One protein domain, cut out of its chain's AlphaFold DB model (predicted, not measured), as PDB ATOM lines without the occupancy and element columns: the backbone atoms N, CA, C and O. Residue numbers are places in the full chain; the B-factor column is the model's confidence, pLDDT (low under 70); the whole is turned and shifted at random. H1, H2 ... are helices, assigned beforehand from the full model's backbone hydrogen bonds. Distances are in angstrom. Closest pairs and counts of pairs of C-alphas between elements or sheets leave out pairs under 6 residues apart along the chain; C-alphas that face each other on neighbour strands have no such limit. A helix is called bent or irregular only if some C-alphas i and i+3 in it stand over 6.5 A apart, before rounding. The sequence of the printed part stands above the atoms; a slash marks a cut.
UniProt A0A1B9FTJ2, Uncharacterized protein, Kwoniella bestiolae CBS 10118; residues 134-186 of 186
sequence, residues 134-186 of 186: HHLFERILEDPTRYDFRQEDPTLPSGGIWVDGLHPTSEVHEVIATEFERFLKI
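This is residues 134 to 186 of the 186 residues of an uncharacterized protein of Kwoniella bestiolae CBS 10118 (UniProt A0A1B9FTJ2). One long helix, H3, makes one end of an elongated body, and a wide loop without named elements, residues 148 to 169, makes the other end; two shorter helices, H1 and H2, lie beside H3's first part and the loop, with few close C-alphas between the helices. Residues 181 to 186, of which 181 to 184 belong to H3, stick out free. The printed part has 53 residues, with three named helices in the order H1, H2, H3 and no named strand, and its class is all helix. The whole is compact by its radius of gyration of the C-alphas, 11.0 A, while the C-alphas span 34 by 19 by 17 A.

The longest helix is H3, residues 170 to 184, 20.5 A from first to last C-alpha; it begins with C-alpha 170 at (23.999, -13.775, 32.801) and ends with C-alpha 184 at (9.791, -10.423, 47.132). H1 is residues 134 to 142, 12.3 A long, with C-alpha 134 at (24.674, -2.311, 45.914). H2 is the short helix of residues 144 to 147. No helix is bent or irregular.

H3 and H1 are close but not clearly touching, with 1 pair of C-alphas within 8 A; their closest C-alphas, those of Leu 136 and Ile 176, are 7.6 A apart. The lines of H1 and H3 stand at a steep tilt of 49 degrees, and the two helices run opposite ways. H3 and H2 are also close but not clearly touching, their closest C-alphas being those of Tyr 147 and Val 175, 7.4 A apart. H1 and H2 are close but not clearly touching, with 2 pairs of C-alphas within 8 A; the closest are those of Ile 140 and Tyr 147, 6.6 A apart. In H1 and H3 every O i to N i+4 pair is within hydrogen-bond range; H2, with 4 residues, is too short for such a pair, and its 1 pair of O i and N i+3 is within range.

The two C-alphas farthest apart in the domain are those of Pro 157 and Ile 186, 34.3 A. The first and last printed C-alphas, those of His 134 and Ile 186, are 19.2 A apart. The link from H1 to H2 is tight, with 1 residue, and the link from H2 to H3 is long, with 22 residues. The printed part has no cut, and it ends at residue 186, the chain's last residue. The mean pLDDT of the printed part is 93.7, and 1 printed residue, Ile 186, is under 70.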
ATOM      1  N   HIS A 134      23.409  -2.771  45.365       97.31
ATOM      2  CA  HIS A 134      24.674  -2.311  45.914       97.31
ATOM      3  C   HIS A 134      25.299  -3.343  46.848       97.31
ATOM      4  O   HIS A 134      26.352  -3.904  46.545       97.31
ATOM      5  N   HIS A 135      24.580  -3.688  47.912       96.88
ATOM      6  CA  HIS A 135      25.035  -4.666  48.887       96.88
ATOM      7  C   HIS A 135      25.158  -6.081  48.295       96.88
ATOM      8  O   HIS A 135      26.010  -6.869  48.705       96.88
ATOM      9  N   LEU A 136      24.319  -6.450  47.319       97.62
ATOM     10  CA  LEU A 136      24.468  -7.738  46.640       97.62
ATOM     11  C   LEU A 136      25.789  -7.819  45.864       97.62
ATOM     12  O   LEU A 136      26.509  -8.805  45.998       97.62
ATOM     13  N   PHE A 137      26.115  -6.792  45.086       96.38
ATOM     14  CA  PHE A 137      27.367  -6.742  44.342       96.38
ATOM     15  C   PHE A 137      28.576  -6.662  45.274       96.38
ATOM     16  O   PHE A 137      29.556  -7.340  45.001       96.38
ATOM     17  N   GLU A 138      28.516  -5.925  46.390       95.12
ATOM     18  CA  GLU A 138      29.584  -5.956  47.404       95.12
ATOM     19  C   GLU A 138      29.857  -7.388  47.875       95.12
ATOM     20  O   GLU A 138      30.992  -7.849  47.788       95.12
ATOM     21  N   ARG A 139      28.814  -8.148  48.239       96.31
ATOM     22  CA  ARG A 139      28.971  -9.555  48.646       96.31
ATOM     23  C   ARG A 139      29.568 -10.435  47.545       96.31
ATOM     24  O   ARG A 139      30.405 -11.282  47.847       96.31
ATOM     25  N   ILE A 140      29.143 -10.258  46.290       96.00
ATOM     26  CA  ILE A 140      29.691 -11.004  45.142       96.00
ATOM     27  C   ILE A 140      31.174 -10.672  44.943       96.00
ATOM     28  O   ILE A 140      31.973 -11.559  44.660       96.00
ATOM     29  N   LEU A 141      31.552  -9.401  45.076       93.56
ATOM     30  CA  LEU A 141      32.923  -8.946  44.854       93.56
ATOM     31  C   LEU A 141      33.861  -9.299  46.021       93.56
ATOM     32  O   LEU A 141      35.054  -9.480  45.787       93.56
ATOM     33  N   GLU A 142      33.348  -9.385  47.249       94.75
ATOM     34  CA  GLU A 142      34.111  -9.752  48.450       94.75
ATOM     35  C   GLU A 142      34.341 -11.264  48.586       94.75
ATOM     36  O   GLU A 142      35.429 -11.682  48.978       94.75
ATOM     37  N   ASP A 143      33.336 -12.083  48.260       96.31
ATOM     38  CA  ASP A 143      33.413 -13.549  48.308       96.31
ATOM     39  C   ASP A 143      32.804 -14.163  47.034       96.31
ATOM     40  O   ASP A 143      31.717 -14.754  47.072       96.31
ATOM     41  N   PRO A 144      33.486 -14.039  45.877       96.44
ATOM     42  CA  PRO A 144      32.982 -14.537  44.594       96.44
ATOM     43  C   PRO A 144      32.727 -16.047  44.613       96.44
ATOM     44  O   PRO A 144      31.783 -16.528  43.985       96.44
ATOM     45  N   THR A 145      33.507 -16.801  45.393       97.81
ATOM     46  CA  THR A 145      33.381 -18.259  45.490       97.81
ATOM     47  C   THR A 145      32.084 -18.725  46.131       97.81
ATOM     48  O   THR A 145      31.619 -19.819  45.824       97.81
ATOM     49  N   ARG A 146      31.453 -17.900  46.974       96.88
ATOM     50  CA  ARG A 146      30.116 -18.182  47.517       96.88
ATOM     51  C   ARG A 146      29.023 -18.197  46.445       96.88
ATOM     52  O   ARG A 146      27.946 -18.743  46.686       96.88
ATOM     53  N   TYR A 147      29.295 -17.584  45.301       97.00
ATOM     54  CA  TYR A 147      28.391 -17.452  44.165       97.00
ATOM     55  C   TYR A 147      28.897 -18.226  42.940       97.00
ATOM     56  O   TYR A 147      28.531 -17.895  41.819       97.00
ATOM     57  N   ASP A 148      29.758 -19.225  43.155       97.25
ATOM     58  CA  ASP A 148      30.349 -20.068  42.109       97.25
ATOM     59  C   ASP A 148      31.219 -19.313  41.079       97.25
ATOM     60  O   ASP A 148      31.546 -19.843  40.015       97.25
ATOM     61  N   PHE A 149      31.675 -18.099  41.415       97.25
ATOM     62  CA  PHE A 149      32.684 -17.362  40.648       97.25
ATOM     63  C   PHE A 149      34.100 -17.649  41.160       97.25
ATOM     64  O   PHE A 149      34.319 -18.092  42.291       97.25
ATOM     65  N   ARG A 150      35.103 -17.373  40.326       97.06
ATOM     66  CA  ARG A 150      36.513 -17.557  40.687       97.06
ATOM     67  C   ARG A 150      37.020 -16.364  41.491       97.06
ATOM     68  O   ARG A 150      36.555 -15.239  41.318       97.06
ATOM     69  N   GLN A 151      38.025 -16.598  42.333       95.31
ATOM     70  CA  GLN A 151      38.613 -15.559  43.190       95.31
ATOM     71  C   GLN A 151      39.183 -14.371  42.397       95.31
ATOM     72  O   GLN A 151      39.179 -13.243  42.877       95.31
ATOM     73  N   GLU A 152      39.651 -14.599  41.168       92.69
ATOM     74  CA  GLU A 152      40.174 -13.550  40.294       92.69
ATOM     75  C   GLU A 152      39.098 -12.757  39.531       92.69
ATOM     76  O   GLU A 152      39.381 -11.636  39.098       92.69
ATOM     77  N   ASP A 153      37.877 -13.291  39.377       92.88
ATOM     78  CA  ASP A 153      36.827 -12.695  38.534       92.88
ATOM     79  C   ASP A 153      36.466 -11.242  38.910       92.88
ATOM     80  O   ASP A 153      36.295 -10.442  37.986       92.88
ATOM     81  N   PRO A 154      36.431 -10.821  40.196       91.25
ATOM     82  CA  PRO A 154      36.163  -9.426  40.562       91.25
ATOM     83  C   PRO A 154      37.142  -8.410  39.968       91.25
ATOM     84  O   PRO A 154      36.814  -7.229  39.853       91.25
ATOM     85  N   THR A 155      38.358  -8.842  39.618       88.00
ATOM     86  CA  THR A 155      39.417  -7.973  39.081       88.00
ATOM     87  C   THR A 155      39.429  -7.904  37.558       88.00
ATOM     88  O   THR A 155      40.089  -7.030  36.991       88.00
ATOM     89  N   LEU A 156      38.708  -8.806  36.892       87.94
ATOM     90  CA  LEU A 156      38.713  -8.916  35.444       87.94
ATOM     91  C   LEU A 156      37.661  -7.979  34.836       87.94
ATOM     92  O   LEU A 156      36.511  -7.992  35.266       87.94
ATOM     93  N   PRO A 157      38.003  -7.194  33.800       85.25
ATOM     94  CA  PRO A 157      37.014  -6.397  33.077       85.25
ATOM     95  C   PRO A 157      36.050  -7.276  32.265       85.25
ATOM     96  O   PRO A 157      34.972  -6.835  31.896       85.25
ATOM     97  N   SER A 158      36.431  -8.520  31.974       90.38
ATOM     98  CA  SER A 158      35.589  -9.512  31.315       90.38
ATOM     99  C   SER A 158      35.920 -10.885  31.896       90.38
ATOM    100  O   SER A 158      37.101 -11.221  32.019       90.38
ATOM    101  N   GLY A 159      34.917 -11.655  32.309       91.38
ATOM    102  CA  GLY A 159      35.111 -12.917  33.024       91.38
ATOM    103  C   GLY A 159      33.806 -13.450  33.602       91.38
ATOM    104  O   GLY A 159      32.750 -13.231  33.021       91.38
ATOM    105  N   GLY A 160      33.870 -14.131  34.748       94.50
ATOM    106  CA  GLY A 160      32.676 -14.708  35.378       94.50
ATOM    107  C   GLY A 160      31.648 -13.669  35.843       94.50
ATOM    108  O   GLY A 160      30.455 -13.941  35.796       94.50
ATOM    109  N   ILE A 161      32.097 -12.472  36.245       95.00
ATOM    110  CA  ILE A 161      31.227 -11.423  36.811       95.00
ATOM    111  C   ILE A 161      30.835 -10.364  35.777       95.00
ATOM    112  O   ILE A 161      29.682  -9.937  35.740       95.00
ATOM    113  N   TRP A 162      31.774  -9.934  34.932       93.38
ATOM    114  CA  TRP A 162      31.587  -8.814  34.007       93.38
ATOM    115  C   TRP A 162      31.657  -9.266  32.552       93.38
ATOM    116  O   TRP A 162      32.503 -10.080  32.192       93.38
ATOM    117  N   VAL A 163      30.817  -8.681  31.699       92.50
ATOM    118  CA  VAL A 163      30.901  -8.836  30.240       92.50
ATOM    119  C   VAL A 163      31.959  -7.889  29.671       92.50
ATOM    120  O   VAL A 163      32.835  -8.318  28.919       92.50
ATOM    121  N   ASP A 164      31.887  -6.610  30.048       87.00
ATOM    122  CA  ASP A 164      32.642  -5.500  29.443       87.00
ATOM    123  C   ASP A 164      33.110  -4.431  30.459       87.00
ATOM    124  O   ASP A 164      33.383  -3.282  30.105       87.00
ATOM    125  N   GLY A 165      33.194  -4.789  31.742       82.94
ATOM    126  CA  GLY A 165      33.609  -3.901  32.834       82.94
ATOM    127  C   GLY A 165      32.526  -2.908  33.268       82.94
ATOM    128  O   GLY A 165      32.796  -1.973  34.034       82.94
ATOM    129  N   LEU A 166      31.306  -3.081  32.758       84.31
ATOM    130  CA  LEU A 166      30.119  -2.331  33.150       84.31
ATOM    131  C   LEU A 166      28.917  -3.256  33.349       84.31
ATOM    132  O   LEU A 166      28.245  -3.166  34.373       84.31
ATOM    133  N   HIS A 167      28.645  -4.129  32.384       91.31
ATOM    134  CA  HIS A 167      27.483  -5.006  32.413       91.31
ATOM    135  C   HIS A 167      27.826  -6.336  33.092       91.31
ATOM    136  O   HIS A 167      28.844  -6.948  32.742       91.31
ATOM    137  N   PRO A 168      27.011  -6.796  34.056       94.56
ATOM    138  CA  PRO A 168      27.193  -8.105  34.662       94.56
ATOM    139  C   PRO A 168      26.865  -9.227  33.668       94.56
ATOM    140  O   PRO A 168      26.103  -9.041  32.718       94.56
ATOM    141  N   THR A 169      27.443 -10.403  33.886       97.12
ATOM    142  CA  THR A 169      27.141 -11.612  33.110       97.12
ATOM    143  C   THR A 169      25.735 -12.144  33.394       97.12
ATOM    144  O   THR A 169      25.061 -11.735  34.346       97.12
ATOM    145  N   SER A 170      25.272 -13.085  32.567       97.56
ATOM    146  CA  SER A 170      23.999 -13.775  32.801       97.56
ATOM    147  C   SER A 170      24.001 -14.549  34.121       97.56
ATOM    148  O   SER A 170      22.980 -14.580  34.800       97.56
ATOM    149  N   GLU A 171      25.146 -15.091  34.524       98.06
ATOM    150  CA  GLU A 171      25.354 -15.787  35.792       98.06
ATOM    151  C   GLU A 171      25.160 -14.840  36.986       98.06
ATOM    152  O   GLU A 171      24.445 -15.157  37.936       98.06
ATOM    153  N   VAL A 172      25.705 -13.620  36.926       97.56
ATOM    154  CA  VAL A 172      25.435 -12.598  37.954       97.56
ATOM    155  C   VAL A 172      23.963 -12.171  37.930       97.56
ATOM    156  O   VAL A 172      23.357 -11.997  38.988       97.56
ATOM    157  N   HIS A 173      23.348 -12.042  36.752       97.81
ATOM    158  CA  HIS A 173      21.910 -11.785  36.648       97.81
ATOM    159  C   HIS A 173      21.054 -12.901  37.267       97.81
ATOM    160  O   HIS A 173      20.021 -12.595  37.861       97.81
ATOM    161  N   GLU A 174      21.478 -14.164  37.197       98.31
ATOM    162  CA  GLU A 174      20.807 -15.287  37.861       98.31
ATOM    163  C   GLU A 174      20.905 -15.190  39.391       98.31
ATOM    164  O   GLU A 174      19.905 -15.391  40.094       98.31
ATOM    165  N   VAL A 175      22.063 -14.778  39.919       98.31
ATOM    166  CA  VAL A 175      22.225 -14.466  41.349       98.31
ATOM    167  C   VAL A 175      21.286 -13.329  41.766       98.31
ATOM    168  O   VAL A 175      20.579 -13.448  42.771       98.31
ATOM    169  N   ILE A 176      21.225 -12.247  40.982       98.12
ATOM    170  CA  ILE A 176      20.325 -11.111  41.233       98.12
ATOM    171  C   ILE A 176      18.869 -11.568  41.222       98.12
ATOM    172  O   ILE A 176      18.135 -11.252  42.153       98.12
ATOM    173  N   ALA A 177      18.454 -12.337  40.214       97.69
ATOM    174  CA  ALA A 177      17.092 -12.844  40.108       97.69
ATOM    175  C   ALA A 177      16.719 -13.733  41.304       97.69
ATOM    176  O   ALA A 177      15.633 -13.582  41.863       97.69
ATOM    177  N   THR A 178      17.631 -14.603  41.745       97.50
ATOM    178  CA  THR A 178      17.430 -15.483  42.905       97.50
ATOM    179  C   THR A 178      17.258 -14.688  44.200       97.50
ATOM    180  O   THR A 178      16.335 -14.937  44.980       97.50
ATOM    181  N   GLU A 179      18.124 -13.704  44.445       97.69
ATOM    182  CA  GLU A 179      18.050 -12.867  45.645       97.69
ATOM    183  C   GLU A 179      16.843 -11.920  45.599       97.69
ATOM    184  O   GLU A 179      16.197 -11.696  46.625       97.69
ATOM    185  N   PHE A 180      16.481 -11.423  44.416       97.56
ATOM    186  CA  PHE A 180      15.286 -10.611  44.207       97.56
ATOM    187  C   PHE A 180      14.007 -11.418  44.456       97.56
ATOM    188  O   PHE A 180      13.097 -10.948  45.134       97.56
ATOM    189  N   GLU A 181      13.946 -12.667  43.989       96.06
ATOM    190  CA  GLU A 181      12.813 -13.553  44.254       96.06
ATOM    191  C   GLU A 181      12.645 -13.811  45.761       96.06
ATOM    192  O   GLU A 181      11.535 -13.723  46.292       96.06
ATOM    193  N   ARG A 182      13.746 -14.075  46.478       96.12
ATOM    194  CA  ARG A 182      13.732 -14.207  47.947       96.12
ATOM    195  C   ARG A 182      13.259 -12.927  48.619       96.12
ATOM    196  O   ARG A 182      12.445 -12.993  49.535       96.12
ATOM    197  N   PHE A 183      13.737 -11.778  48.150       96.62
ATOM    198  CA  PHE A 183      13.342 -10.474  48.664       96.62
ATOM    199  C   PHE A 183      11.833 -10.235  48.531       96.62
ATOM    200  O   PHE A 183      11.224  -9.777  49.495       96.62
ATOM    201  N   LEU A 184      11.228 -10.589  47.391       93.12
ATOM    202  CA  LEU A 184       9.791 -10.423  47.132       93.12
ATOM    203  C   LEU A 184       8.886 -11.366  47.942       93.12
ATOM    204  O   LEU A 184       7.707 -11.067  48.113       93.12
ATOM    205  N   LYS A 185       9.403 -12.511  48.403       87.25
ATOM    206  CA  LYS A 185       8.645 -13.512  49.182       87.25
ATOM    207  C   LYS A 185       8.502 -13.163  50.671       87.25
ATOM    208  O   LYS A 185       7.776 -13.864  51.375       87.25
ATOM    209  N   ILE A 186       9.210 -12.135  51.137       55.00
ATOM    210  CA  ILE A 186       9.208 -11.626  52.521       55.00
ATOM    211  C   ILE A 186       8.313 -10.392  52.590       55.00
ATOM    212  O   ILE A 186       7.569 -10.257  53.582       55.00
TER     213      ILE A 186